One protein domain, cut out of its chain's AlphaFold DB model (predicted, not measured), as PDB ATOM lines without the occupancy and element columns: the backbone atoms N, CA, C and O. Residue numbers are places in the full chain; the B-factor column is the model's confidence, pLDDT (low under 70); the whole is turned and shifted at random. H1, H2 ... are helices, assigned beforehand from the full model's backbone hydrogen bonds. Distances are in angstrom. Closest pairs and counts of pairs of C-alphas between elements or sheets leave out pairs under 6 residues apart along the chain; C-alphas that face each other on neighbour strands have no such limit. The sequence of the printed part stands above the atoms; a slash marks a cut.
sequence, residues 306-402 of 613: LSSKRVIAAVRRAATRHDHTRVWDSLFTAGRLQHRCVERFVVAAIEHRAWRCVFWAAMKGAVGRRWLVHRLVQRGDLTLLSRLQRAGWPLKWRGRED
ATOM      1  N   LEU A 306     219.342 140.838 131.048       56.81
ATOM      2  CA  LEU A 306     218.387 141.394 130.081       56.81
ATOM      3  C   LEU A 306     219.078 142.329 129.059       56.81
ATOM      4  O   LEU A 306     218.504 142.621 128.008       56.81
ATOM      5  N   SER A 307     220.323 142.733 129.342       55.72
ATOM      6  CA  SER A 307     221.332 143.306 128.435       55.72
ATOM      7  C   SER A 307     221.742 142.372 127.292       55.72
ATOM      8  O   SER A 307     222.229 142.833 126.260       55.72
ATOM      9  N   SER A 308     221.510 141.063 127.410       56.38
ATOM     10  CA  SER A 308     221.890 140.084 126.395       56.38
ATOM     11  C   SER A 308     221.255 140.373 125.033       56.38
ATOM     12  O   SER A 308     220.036 140.289 124.837       56.38
ATOM     13  N   LYS A 309     222.115 140.565 124.023       59.56
ATOM     14  CA  LYS A 309     221.756 140.649 122.595       59.56
ATOM     15  C   LYS A 309     220.778 139.553 122.155       59.56
ATOM     16  O   LYS A 309     219.944 139.795 121.282       59.56
ATOM     17  N   ARG A 310     220.875 138.347 122.738       58.53
ATOM     18  CA  ARG A 310     219.990 137.207 122.434       58.53
ATOM     19  C   ARG A 310     218.586 137.405 123.007       58.53
ATOM     20  O   ARG A 310     217.625 137.174 122.277       58.53
ATOM     21  N   VAL A 311     218.465 137.892 124.245       61.03
ATOM     22  CA  VAL A 311     217.174 138.225 124.875       61.03
ATOM     23  C   VAL A 311     216.475 139.316 124.066       61.03
ATOM     24  O   VAL A 311     215.355 139.121 123.605       61.03
ATOM     25  N   ILE A 312     217.165 140.413 123.754       55.91
ATOM     26  CA  ILE A 312     216.596 141.534 122.984       55.91
ATOM     27  C   ILE A 312     216.187 141.092 121.572       55.91
ATOM     28  O   ILE A 312     215.145 141.513 121.067       55.91
ATOM     29  N   ALA A 313     216.965 140.215 120.928       56.66
ATOM     30  CA  ALA A 313     216.608 139.641 119.632       56.66
ATOM     31  C   ALA A 313     215.387 138.706 119.714       56.66
ATOM     32  O   ALA A 313     214.524 138.773 118.837       56.66
ATOM     33  N   ALA A 314     215.283 137.868 120.750       59.28
ATOM     34  CA  ALA A 314     214.124 137.007 120.986       59.28
ATOM     35  C   ALA A 314     212.858 137.839 121.241       59.28
ATOM     36  O   ALA A 314     211.839 137.635 120.584       59.28
ATOM     37  N   VAL A 315     212.958 138.853 122.099       57.16
ATOM     38  CA  VAL A 315     211.874 139.785 122.423       57.16
ATOM     39  C   VAL A 315     211.454 140.601 121.196       57.16
ATOM     40  O   VAL A 315     210.264 140.730 120.919       57.16
ATOM     41  N   ARG A 316     212.407 141.073 120.380       60.00
ATOM     42  CA  ARG A 316     212.120 141.725 119.089       60.00
ATOM     43  C   ARG A 316     211.393 140.782 118.124       60.00
ATOM     44  O   ARG A 316     210.458 141.227 117.467       60.00
ATOM     45  N   ARG A 317     211.784 139.502 118.049       56.34
ATOM     46  CA  ARG A 317     211.123 138.481 117.208       56.34
ATOM     47  C   ARG A 317     209.703 138.166 117.693       56.34
ATOM     48  O   ARG A 317     208.791 138.113 116.868       56.34
ATOM     49  N   ALA A 318     209.500 138.020 119.003       50.22
ATOM     50  CA  ALA A 318     208.178 137.841 119.602       50.22
ATOM     51  C   ALA A 318     207.273 139.053 119.310       50.22
ATOM     52  O   ALA A 318     206.179 138.903 118.765       50.22
ATOM     53  N   ALA A 319     207.776 140.267 119.547       45.56
ATOM     54  CA  ALA A 319     207.044 141.503 119.291       45.56
ATOM     55  C   ALA A 319     206.733 141.744 117.799       45.56
ATOM     56  O   ALA A 319     205.767 142.434 117.497       45.56
ATOM     57  N   THR A 320     207.500 141.179 116.854       50.59
ATOM     58  CA  THR A 320     207.151 141.220 115.417       50.59
ATOM     59  C   THR A 320     206.077 140.219 114.988       50.59
ATOM     60  O   THR A 320     205.539 140.372 113.895       50.59
ATOM     61  N   ARG A 321     205.781 139.188 115.793       44.88
ATOM     62  CA  ARG A 321     204.805 138.133 115.453       44.88
ATOM     63  C   ARG A 321     203.414 138.374 116.038       44.88
ATOM     64  O   ARG A 321     202.428 137.945 115.447       44.88
ATOM     65  N   HIS A 322     203.336 139.063 117.171       43.47
ATOM     66  CA  HIS A 322     202.077 139.496 117.777       43.47
ATOM     67  C   HIS A 322     201.809 140.971 117.455       43.47
ATOM     68  O   HIS A 322     202.687 141.670 116.952       43.47
ATOM     69  N   ASP A 323     200.601 141.459 117.752       50.62
ATOM     70  CA  ASP A 323     200.303 142.895 117.716       50.62
ATOM     71  C   ASP A 323     201.243 143.607 118.700       50.62
ATOM     72  O   ASP A 323     201.049 143.560 119.918       50.62
ATOM     73  N   HIS A 324     202.311 144.196 118.147       51.00
ATOM     74  CA  HIS A 324     203.459 144.747 118.870       51.00
ATOM     75  C   HIS A 324     202.993 145.689 119.987       51.00
ATOM     76  O   HIS A 324     203.579 145.708 121.063       51.00
ATOM     77  N   THR A 325     201.905 146.426 119.751       56.38
ATOM     78  CA  THR A 325     201.306 147.346 120.721       56.38
ATOM     79  C   THR A 325     200.882 146.635 122.009       56.38
ATOM     80  O   THR A 325     201.364 146.993 123.077       56.38
ATOM     81  N   ARG A 326     200.106 145.548 121.916       55.44
ATOM     82  CA  ARG A 326     199.494 144.850 123.063       55.44
ATOM     83  C   ARG A 326     200.498 144.185 123.997       55.44
ATOM     84  O   ARG A 326     200.285 144.164 125.210       55.44
ATOM     85  N   VAL A 327     201.581 143.628 123.448       55.91
ATOM     86  CA  VAL A 327     202.633 142.977 124.251       55.91
ATOM     87  C   VAL A 327     203.361 144.023 125.095       55.91
ATOM     88  O   VAL A 327     203.490 143.851 126.305       55.91
ATOM     89  N   TRP A 328     203.765 145.143 124.488       60.28
ATOM     90  CA  TRP A 328     204.433 146.232 125.207       60.28
ATOM     91  C   TRP A 328     203.491 147.016 126.115       60.28
ATOM     92  O   TRP A 328     203.887 147.347 127.229       60.28
ATOM     93  N   ASP A 329     202.243 147.249 125.698       59.69
ATOM     94  CA  ASP A 329     201.178 147.773 126.559       59.69
ATOM     95  C   ASP A 329     201.088 146.952 127.838       59.69
ATOM     96  O   ASP A 329     201.094 147.513 128.927       59.69
ATOM     97  N   SER A 330     201.066 145.629 127.727       53.41
ATOM     98  CA  SER A 330     200.886 144.781 128.898       53.41
ATOM     99  C   SER A 330     202.130 144.681 129.783       53.41
ATOM    100  O   SER A 330     202.000 144.636 131.004       53.41
ATOM    101  N   LEU A 331     203.332 144.676 129.195       57.44
ATOM    102  CA  LEU A 331     204.593 144.682 129.947       57.44
ATOM    103  C   LEU A 331     204.797 146.000 130.714       57.44
ATOM    104  O   LEU A 331     205.248 145.975 131.857       57.44
ATOM    105  N   PHE A 332     204.448 147.139 130.105       60.50
ATOM    106  CA  PHE A 332     204.724 148.470 130.656       60.50
ATOM    107  C   PHE A 332     203.557 149.096 131.435       60.50
ATOM    108  O   PHE A 332     203.800 149.796 132.412       60.50
ATOM    109  N   THR A 333     202.300 148.843 131.058       56.16
ATOM    110  CA  THR A 333     201.120 149.450 131.718       56.16
ATOM    111  C   THR A 333     200.713 148.695 132.985       56.16
ATOM    112  O   THR A 333     200.106 149.277 133.875       56.16
ATOM    113  N   ALA A 334     201.048 147.406 133.106       48.62
ATOM    114  CA  ALA A 334     200.599 146.597 134.240       48.62
ATOM    115  C   ALA A 334     201.357 146.865 135.557       48.62
ATOM    116  O   ALA A 334     200.980 146.298 136.579       48.62
ATOM    117  N   GLY A 335     202.455 147.635 135.544       48.41
ATOM    118  CA  GLY A 335     203.311 147.856 136.723       48.41
ATOM    119  C   GLY A 335     203.970 146.584 137.289       48.41
ATOM    120  O   GLY A 335     204.486 146.601 138.401       48.41
ATOM    121  N   ARG A 336     203.924 145.465 136.546       53.31
ATOM    122  CA  ARG A 336     204.359 144.127 137.001       53.31
ATOM    123  C   ARG A 336     205.849 143.841 136.804       53.31
ATOM    124  O   ARG A 336     206.356 142.878 137.377       53.31
ATOM    125  N   LEU A 337     206.519 144.640 135.977       56.53
ATOM    126  CA  LEU A 337     207.975 144.726 135.947       56.53
ATOM    127  C   LEU A 337     208.381 145.796 136.961       56.53
ATOM    128  O   LEU A 337     207.818 146.893 136.952       56.53
ATOM    129  N   GLN A 338     209.351 145.498 137.822       67.31
ATOM    130  CA  GLN A 338     209.908 146.512 138.714       67.31
ATOM    131  C   GLN A 338     210.579 147.621 137.885       67.31
ATOM    132  O   GLN A 338     211.111 147.382 136.799       67.31
ATOM    133  N   HIS A 339     210.619 148.846 138.418       65.31
ATOM    134  CA  HIS A 339     211.230 149.992 137.725       65.31
ATOM    135  C   HIS A 339     212.681 149.697 137.281       65.31
ATOM    136  O   HIS A 339     213.099 150.094 136.197       65.31
ATOM    137  N   ARG A 340     213.422 148.903 138.073       69.44
ATOM    138  CA  ARG A 340     214.806 148.480 137.794       69.44
ATOM    139  C   ARG A 340     214.943 147.554 136.573       69.44
ATOM    140  O   ARG A 340     215.850 147.773 135.771       69.44
ATOM    141  N   CYS A 341     214.064 146.564 136.383       71.75
ATOM    142  CA  CYS A 341     214.109 145.707 135.187       71.75
ATOM    143  C   CYS A 341     213.719 146.484 133.928       71.75
ATOM    144  O   CYS A 341     214.336 146.292 132.880       71.75
ATOM    145  N   VAL A 342     212.747 147.399 134.028       75.19
ATOM    146  CA  VAL A 342     212.370 148.289 132.919       75.19
ATOM    147  C   VAL A 342     213.537 149.197 132.523       75.19
ATOM    148  O   VAL A 342     213.861 149.285 131.340       75.19
ATOM    149  N   GLU A 343     214.221 149.811 133.491       82.25
ATOM    150  CA  GLU A 343     215.444 150.585 133.248       82.25
ATOM    151  C   GLU A 343     216.534 149.746 132.562       82.25
ATOM    152  O   GLU A 343     217.014 150.128 131.494       82.25
ATOM    153  N   ARG A 344     216.889 148.577 133.115       78.00
ATOM    154  CA  ARG A 344     217.892 147.662 132.531       78.00
ATOM    155  C   ARG A 344     217.538 147.270 131.095       78.00
ATOM    156  O   ARG A 344     218.377 147.387 130.202       78.00
ATOM    157  N   PHE A 345     216.285 146.882 130.854       77.50
ATOM    158  CA  PHE A 345     215.786 146.551 129.522       77.50
ATOM    159  C   PHE A 345     215.857 147.746 128.555       77.50
ATOM    160  O   PHE A 345     216.140 147.571 127.369       77.50
ATOM    161  N   VAL A 346     215.627 148.971 129.029       83.94
ATOM    162  CA  VAL A 346     215.687 150.170 128.183       83.94
ATOM    163  C   VAL A 346     217.125 150.597 127.890       83.94
ATOM    164  O   VAL A 346     217.382 150.988 126.752       83.94
ATOM    165  N   VAL A 347     218.077 150.441 128.823       84.81
ATOM    166  CA  VAL A 347     219.517 150.558 128.504       84.81
ATOM    167  C   VAL A 347     219.869 149.566 127.397       84.81
ATOM    168  O   VAL A 347     220.309 149.977 126.326       84.81
ATOM    169  N   ALA A 348     219.556 148.287 127.597       76.56
ATOM    170  CA  ALA A 348     219.786 147.221 126.628       76.56
ATOM    171  C   ALA A 348     219.178 147.536 125.241       76.56
ATOM    172  O   ALA A 348     219.818 147.387 124.195       76.56
ATOM    173  N   ALA A 349     217.944 148.048 125.213       80.44
ATOM    174  CA  ALA A 349     217.272 148.459 123.986       80.44
ATOM    175  C   ALA A 349     217.951 149.659 123.293       80.44
ATOM    176  O   ALA A 349     217.952 149.708 122.061       80.44
ATOM    177  N   ILE A 350     218.542 150.599 124.040       83.81
ATOM    178  CA  ILE A 350     219.348 151.699 123.481       83.81
ATOM    179  C   ILE A 350     220.627 151.141 122.843       83.81
ATOM    180  O   ILE A 350     220.915 151.432 121.682       83.81
ATOM    181  N   GLU A 351     221.355 150.284 123.557       85.19
ATOM    182  CA  GLU A 351     222.622 149.694 123.099       85.19
ATOM    183  C   GLU A 351     222.456 148.892 121.805       85.19
ATOM    184  O   GLU A 351     223.251 149.008 120.871       85.19
ATOM    185  N   HIS A 352     221.354 148.150 121.703       76.81
ATOM    186  CA  HIS A 352     221.022 147.348 120.529       76.81
ATOM    187  C   HIS A 352     220.201 148.088 119.461       76.81
ATOM    188  O   HIS A 352     219.682 147.454 118.535       76.81
ATOM    189  N   ARG A 353     220.102 149.423 119.549       82.44
ATOM    190  CA  ARG A 353     219.382 150.294 118.599       82.44
ATOM    191  C   ARG A 353     217.921 149.869 118.374       82.44
ATOM    192  O   ARG A 353     217.348 150.053 117.296       82.44
ATOM    193  N   ALA A 354     217.294 149.281 119.392       78.44
ATOM    194  CA  ALA A 354     215.915 148.801 119.389       78.44
ATOM    195  C   ALA A 354     214.931 149.958 119.652       78.44
ATOM    196  O   ALA A 354     214.092 149.914 120.551       78.44
ATOM    197  N   TRP A 355     215.022 151.006 118.829       83.00
ATOM    198  CA  TRP A 355     214.356 152.298 119.023       83.00
ATOM    199  C   TRP A 355     212.845 152.227 119.230       83.00
ATOM    200  O   TRP A 355     212.301 153.032 119.977       83.00
ATOM    201  N   ARG A 356     212.165 151.247 118.620       75.69
ATOM    202  CA  ARG A 356     210.726 151.024 118.829       75.69
ATOM    203  C   ARG A 356     210.397 150.662 120.280       75.69
ATOM    204  O   ARG A 356     209.371 151.115 120.772       75.69
ATOM    205  N   CYS A 357     211.255 149.896 120.953       77.88
ATOM    206  CA  CYS A 357     211.064 149.480 122.343       77.88
ATOM    207  C   CYS A 357     211.303 150.654 123.303       77.88
ATOM    208  O   CYS A 357     210.475 150.909 124.171       77.88
ATOM    209  N   VAL A 358     212.381 151.421 123.086       84.50
ATOM    210  CA  VAL A 358     212.687 152.638 123.863       84.50
ATOM    211  C   VAL A 358     211.563 153.671 123.725       84.50
ATOM    212  O   VAL A 358     211.098 154.229 124.714       84.50
ATOM    213  N   PHE A 359     211.077 153.878 122.498       82.38
ATOM    214  CA  PHE A 359     209.958 154.769 122.202       82.38
ATOM    215  C   PHE A 359     208.664 154.330 122.898       82.38
ATOM    216  O   PHE A 359     207.960 155.158 123.470       82.38
ATOM    217  N   TRP A 360     208.369 153.029 122.900       80.44
ATOM    218  CA  TRP A 360     207.207 152.478 123.595       80.44
ATOM    219  C   TRP A 360     207.282 152.653 125.114       80.44
ATOM    220  O   TRP A 360     206.335 153.165 125.711       80.44
ATOM    221  N   ALA A 361     208.421 152.318 125.724       81.12
ATOM    222  CA  ALA A 361     208.652 152.501 127.157       81.12
ATOM    223  C   ALA A 361     208.519 153.981 127.580       81.12
ATOM    224  O   ALA A 361     207.905 154.289 128.603       81.12
ATOM    225  N   ALA A 362     209.020 154.901 126.747       85.44
ATOM    226  CA  ALA A 362     208.908 156.344 126.946       85.44
ATOM    227  C   ALA A 362     207.456 156.850 126.858       85.44
ATOM    228  O   ALA A 362     207.001 157.566 127.752       85.44
ATOM    229  N   MET A 363     206.723 156.469 125.805       79.94
ATOM    230  CA  MET A 363     205.342 156.917 125.567       79.94
ATOM    231  C   MET A 363     204.337 156.324 126.562       79.94
ATOM    232  O   MET A 363     203.318 156.952 126.834       79.94
ATOM    233  N   LYS A 364     204.622 155.145 127.132       79.62
ATOM    234  CA  LYS A 364     203.820 154.536 128.207       79.62
ATOM    235  C   LYS A 364     204.167 155.056 129.606       79.62
ATOM    236  O   LYS A 364     203.475 154.715 130.554       79.62
ATOM    237  N   GLY A 365     205.213 155.875 129.747       81.44
ATOM    238  CA  GLY A 365     205.627 156.430 131.039       81.44
ATOM    239  C   GLY A 365     206.234 155.410 132.009       81.44
ATOM    240  O   GLY A 365     206.434 155.746 133.170       81.44
ATOM    241  N   ALA A 366     206.567 154.201 131.546       77.31
ATOM    242  CA  ALA A 366     207.161 153.145 132.372       77.31
ATOM    243  C   ALA A 366     208.628 153.414 132.758       77.31
ATOM    244  O   ALA A 366     209.210 152.672 133.544       77.31
ATOM    245  N   VAL A 367     209.222 154.473 132.205       84.25
ATOM    246  CA  VAL A 367     210.568 154.953 132.521       84.25
ATOM    247  C   VAL A 367     210.480 156.406 132.972       84.25
ATOM    248  O   VAL A 367     209.868 157.237 132.291       84.25
ATOM    249  N   GLY A 368     211.158 156.746 134.069       85.00
ATOM    250  CA  GLY A 368     211.323 158.133 134.498       85.00
ATOM    251  C   GLY A 368     211.908 159.018 133.387       85.00
ATOM    252  O   GLY A 368     212.984 158.745 132.855       85.00
ATOM    253  N   ARG A 369     211.217 160.116 133.045       86.00
ATOM    254  CA  ARG A 369     211.610 161.013 131.935       86.00
ATOM    255  C   ARG A 369     213.048 161.525 132.059       86.00
ATOM    256  O   ARG A 369     213.809 161.407 131.102       86.00
ATOM    257  N   ARG A 370     213.430 162.029 133.241       83.31
ATOM    258  CA  ARG A 370     214.796 162.510 133.530       83.31
ATOM    259  C   ARG A 370     215.845 161.414 133.305       83.31
ATOM    260  O   ARG A 370     216.822 161.655 132.605       83.31
ATOM    261  N   TRP A 371     215.597 160.204 133.816       89.31
ATOM    262  CA  TRP A 371     216.483 159.048 133.640       89.31
ATOM    263  C   TRP A 371     216.684 158.708 132.159       89.31
ATOM    264  O   TRP A 371     217.824 158.560 131.716       89.31
ATOM    265  N   LEU A 372     215.604 158.650 131.367       89.75
ATOM    266  CA  LEU A 372     215.715 158.266 129.957       89.75
ATOM    267  C   LEU A 372     216.471 159.315 129.144       89.75
ATOM    268  O   LEU A 372     217.316 158.946 128.329       89.75
ATOM    269  N   VAL A 373     216.227 160.611 129.377       88.44
ATOM    270  CA  VAL A 373     217.021 161.638 128.692       88.44
ATOM    271  C   VAL A 373     218.479 161.565 129.114       88.44
ATOM    272  O   VAL A 373     219.330 161.526 128.233       88.44
ATOM    273  N   HIS A 374     218.775 161.466 130.414       85.62
ATOM    274  CA  HIS A 374     220.152 161.342 130.895       85.62
ATOM    275  C   HIS A 374     220.875 160.153 130.241       85.62
ATOM    276  O   HIS A 374     221.995 160.310 129.764       85.62
ATOM    277  N   ARG A 375     220.228 158.984 130.117       88.62
ATOM    278  CA  ARG A 375     220.813 157.810 129.440       88.62
ATOM    279  C   ARG A 375     221.014 158.002 127.937       88.62
ATOM    280  O   ARG A 375     222.070 157.626 127.431       88.62
ATOM    281  N   LEU A 376     220.055 158.593 127.220       88.94
ATOM    282  CA  LEU A 376     220.201 158.875 125.783       88.94
ATOM    283  C   LEU A 376     221.303 159.899 125.511       88.94
ATOM    284  O   LEU A 376     222.104 159.716 124.598       88.94
ATOM    285  N   VAL A 377     221.378 160.930 126.347       85.19
ATOM    286  CA  VAL A 377     222.427 161.950 126.347       85.19
ATOM    287  C   VAL A 377     223.797 161.339 126.646       85.19
ATOM    288  O   VAL A 377     224.734 161.570 125.886       85.19
ATOM    289  N   GLN A 378     223.912 160.508 127.687       85.12
ATOM    290  CA  GLN A 378     225.150 159.815 128.063       85.12
ATOM    291  C   GLN A 378     225.656 158.887 126.942       85.12
ATOM    292  O   GLN A 378     226.860 158.765 126.739       85.12
ATOM    293  N   ARG A 379     224.744 158.258 126.187       83.75
ATOM    294  CA  ARG A 379     225.055 157.451 124.990       83.75
ATOM    295  C   ARG A 379     225.244 158.271 123.705       83.75
ATOM    296  O   ARG A 379     225.621 157.688 122.691       83.75
ATOM    297  N   GLY A 380     224.973 159.578 123.718       86.31
ATOM    298  CA  GLY A 380     225.045 160.453 122.545       86.31
ATOM    299  C   GLY A 380     223.921 160.274 121.512       86.31
ATOM    300  O   GLY A 380     224.022 160.839 120.422       86.31
ATOM    301  N   ASP A 381     222.841 159.534 121.805       86.38
ATOM    302  CA  ASP A 381     221.729 159.349 120.852       86.38
ATOM    303  C   ASP A 381     220.689 160.474 120.938       86.38
ATOM    304  O   ASP A 381     219.556 160.349 121.416       86.38
ATOM    305  N   LEU A 382     221.119 161.614 120.416       83.31
ATOM    306  CA  LEU A 382     220.325 162.828 120.290       83.31
ATOM    307  C   LEU A 382     219.205 162.668 119.255       83.31
ATOM    308  O   LEU A 382     218.159 163.298 119.374       83.31
ATOM    309  N   THR A 383     219.391 161.789 118.262       85.38
ATOM    310  CA  THR A 383     218.407 161.557 117.195       85.38
ATOM    311  C   THR A 383     217.153 160.880 117.739       85.38
ATOM    312  O   THR A 383     216.036 161.245 117.358       85.38
ATOM    313  N   LEU A 384     217.301 159.909 118.646       84.44
ATOM    314  CA  LEU A 384     216.163 159.300 119.322       84.44
ATOM    315  C   LEU A 384     215.450 160.308 120.226       84.44
ATOM    316  O   LEU A 384     214.220 160.339 120.234       84.44
ATOM    317  N   LEU A 385     216.200 161.165 120.924       86.19
ATOM    318  CA  LEU A 385     215.635 162.216 121.768       86.19
ATOM    319  C   LEU A 385     214.764 163.194 120.953       86.19
ATOM    320  O   LEU A 385     213.609 163.428 121.314       86.19
ATOM    321  N   SER A 386     215.244 163.664 119.795       82.88
ATOM    322  CA  SER A 386     214.447 164.491 118.872       82.88
ATOM    323  C   SER A 386     213.218 163.749 118.326       82.88
ATOM    324  O   SER A 386     212.169 164.357 118.100       82.88
ATOM    325  N   ARG A 387     213.309 162.429 118.094       83.75
ATOM    326  CA  ARG A 387     212.171 161.602 117.641       83.75
ATOM    327  C   ARG A 387     211.106 161.445 118.727       83.75
ATOM    328  O   ARG A 387     209.925 161.558 118.410       83.75
ATOM    329  N   LEU A 388     211.510 161.240 119.981       86.50
ATOM    330  CA  LEU A 388     210.614 161.229 121.141       86.50
ATOM    331  C   LEU A 388     209.897 162.579 121.287       86.50
ATOM    332  O   LEU A 388     208.671 162.619 121.368       86.50
ATOM    333  N   GLN A 389     210.640 163.687 121.219       85.94
ATOM    334  CA  GLN A 389     210.083 165.042 121.281       85.94
ATOM    335  C   GLN A 389     209.034 165.290 120.181       85.94
ATOM    336  O   GLN A 389     207.939 165.777 120.459       85.94
ATOM    337  N   ARG A 390     209.335 164.907 118.930       82.81
ATOM    338  CA  ARG A 390     208.409 165.036 117.786       82.81
ATOM    339  C   ARG A 390     207.153 164.173 117.915       82.81
ATOM    340  O   ARG A 390     206.135 164.526 117.331       82.81
ATOM    341  N   ALA A 391     207.210 163.083 118.675       80.00
ATOM    342  CA  ALA A 391     206.054 162.247 118.992       80.00
ATOM    343  C   ALA A 391     205.188 162.790 120.142       80.00
ATOM    344  O   ALA A 391     204.256 162.118 120.577       80.00
ATOM    345  N   GLY A 392     205.491 163.988 120.650       81.75
ATOM    346  CA  GLY A 392     204.772 164.581 121.773       81.75
ATOM    347  C   GLY A 392     205.200 164.040 123.135       81.75
ATOM    348  O   GLY A 392     204.542 164.357 124.125       81.75
ATOM    349  N   TRP A 393     206.299 163.274 123.228       84.44
ATOM    350  CA  TRP A 393     206.867 162.924 124.528       84.44
ATOM    351  C   TRP A 393     207.301 164.217 125.235       84.44
ATOM    352  O   TRP A 393     208.120 164.963 124.686       84.44
ATOM    353  N   PRO A 394     206.738 164.545 126.414       72.88
ATOM    354  CA  PRO A 394     206.836 165.888 126.965       72.88
ATOM    355  C   PRO A 394     208.201 166.136 127.616       72.88
ATOM    356  O   PRO A 394     208.336 166.091 128.845       72.88
ATOM    357  N   LEU A 395     209.173 166.510 126.776       70.38
ATOM    358  CA  LEU A 395     210.397 167.246 127.118       70.38
ATOM    359  C   LEU A 395     210.070 168.696 127.519       70.38
ATOM    360  O   LEU A 395     210.639 169.654 127.003       70.38
ATOM    361  N   LYS A 396     209.100 168.874 128.423       63.44
ATOM    362  CA  LYS A 396     208.870 170.156 129.090       63.44
ATOM    363  C   LYS A 396     209.889 170.281 130.217       63.44
ATOM    364  O   LYS A 396     209.560 170.001 131.368       63.44
ATOM    365  N   TRP A 397     211.106 170.673 129.852       63.50
ATOM    366  CA  TRP A 397     212.098 171.189 130.789       63.50
ATOM    367  C   TRP A 397     211.468 172.360 131.543       63.50
ATOM    368  O   TRP A 397     211.011 173.322 130.919       63.50
ATOM    369  N   ARG A 398     211.388 172.292 132.874       57.62
ATOM    370  CA  ARG A 398     210.810 173.352 133.717       57.62
ATOM    371  C   ARG A 398     211.806 174.500 133.944       57.62
ATOM    372  O   ARG A 398     211.858 175.080 135.019       57.62
ATOM    373  N   GLY A 399     212.572 174.848 132.910       61.62
ATOM    374  CA  GLY A 399     213.582 175.902 132.926       61.62
ATOM    375  C   GLY A 399     215.019 175.380 132.934       61.62
ATOM    376  O   GLY A 399     215.292 174.210 132.663       61.62
ATOM    377  N   ARG A 400     215.954 176.290 133.237       55.66
ATOM    378  CA  ARG A 400     217.405 176.040 133.184       55.66
ATOM    379  C   ARG A 400     217.891 174.982 134.179       55.66
ATOM    380  O   ARG A 400     218.975 174.456 133.975       55.66
ATOM    381  N   GLU A 401     217.124 174.677 135.223       57.47
ATOM    382  CA  GLU A 401     217.502 173.735 136.286       57.47
ATOM    383  C   GLU A 401     217.506 172.279 135.801       57.47
ATOM    384  O   GLU A 401     218.541 171.629 135.905       57.47
ATOM    385  N   ASP A 402     216.435 171.802 135.147       58.75
ATOM    386  CA  ASP A 402     216.422 170.447 134.557       58.75
ATOM    387  C   ASP A 402     217.532 170.267 133.498       58.75
ATOM    388  O   ASP A 402     218.085 169.178 133.339       58.75
TER     389      ASP A 402
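What this domain is: This is residues 306 to 402 of the 613 residues of an uncharacterized protein of Chromera velia CCMP2878 (UniProt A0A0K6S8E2). Two helical hairpins, H3 with H4 and H5 with H6, follow each other along the long axis, with H4 in the middle; H1 and H2 make a loose corner beyond H3 and H4. The tail, residues 391 to 402, has no named element and runs past H5 and H6 towards the other end. The printed part has 97 residues with six named helices, H1 to H6 in order, and no named strand: all helix. It is compact, with a radius of gyration of the C-alphas of 13.3 A, yet elongated, spanning 42 by 25 by 24 A.

How they stand to each other: Look first at H3, residues 339 to 351. It forms a hairpin with H4, residues 355 to 363; the closest C-alphas, of Val 346 and Val 358, are 5.8 A apart. H4 is the hub, touching three helices. H2, residues 324 to 333, touches it at a steep tilt of 44 degrees, closest at the C-alphas of Phe 332 and Ala 361, 6.6 A. H6, residues 382 to 390, only just touches H4, with 3 pairs of C-alphas within 8 A, closest at Phe 359 and Leu 388, 6.6 A. H5, residues 369 to 378, forms a hairpin with H6, closest at the C-alphas of Leu 376 and Leu 382, 6.8 A. H1, residues 309 to 321, only just touches H3, with 3 pairs within 8 A and only at their ends, closest at the C-alphas of Ile 312 and Ala 349, 7.0 A. In each of the six helices every O i to N i+4 pair is within hydrogen-bond range.

Where its parts are: Find C-alpha 309 at (221.756, 140.649, 122.595); H1 runs 18.6 A from there. H3 measures 18.5 A, and H6 ends at C-alpha 390, (208.409, 165.036, 117.786).

The domain as a whole: The C-alphas farthest apart, of Arg 321 and Arg 400, are 43.7 A apart. The printed part has no cut, and its five links between helices are tight. Look for pLDDT under 70 at residues 306 to 340 and 396 to 402.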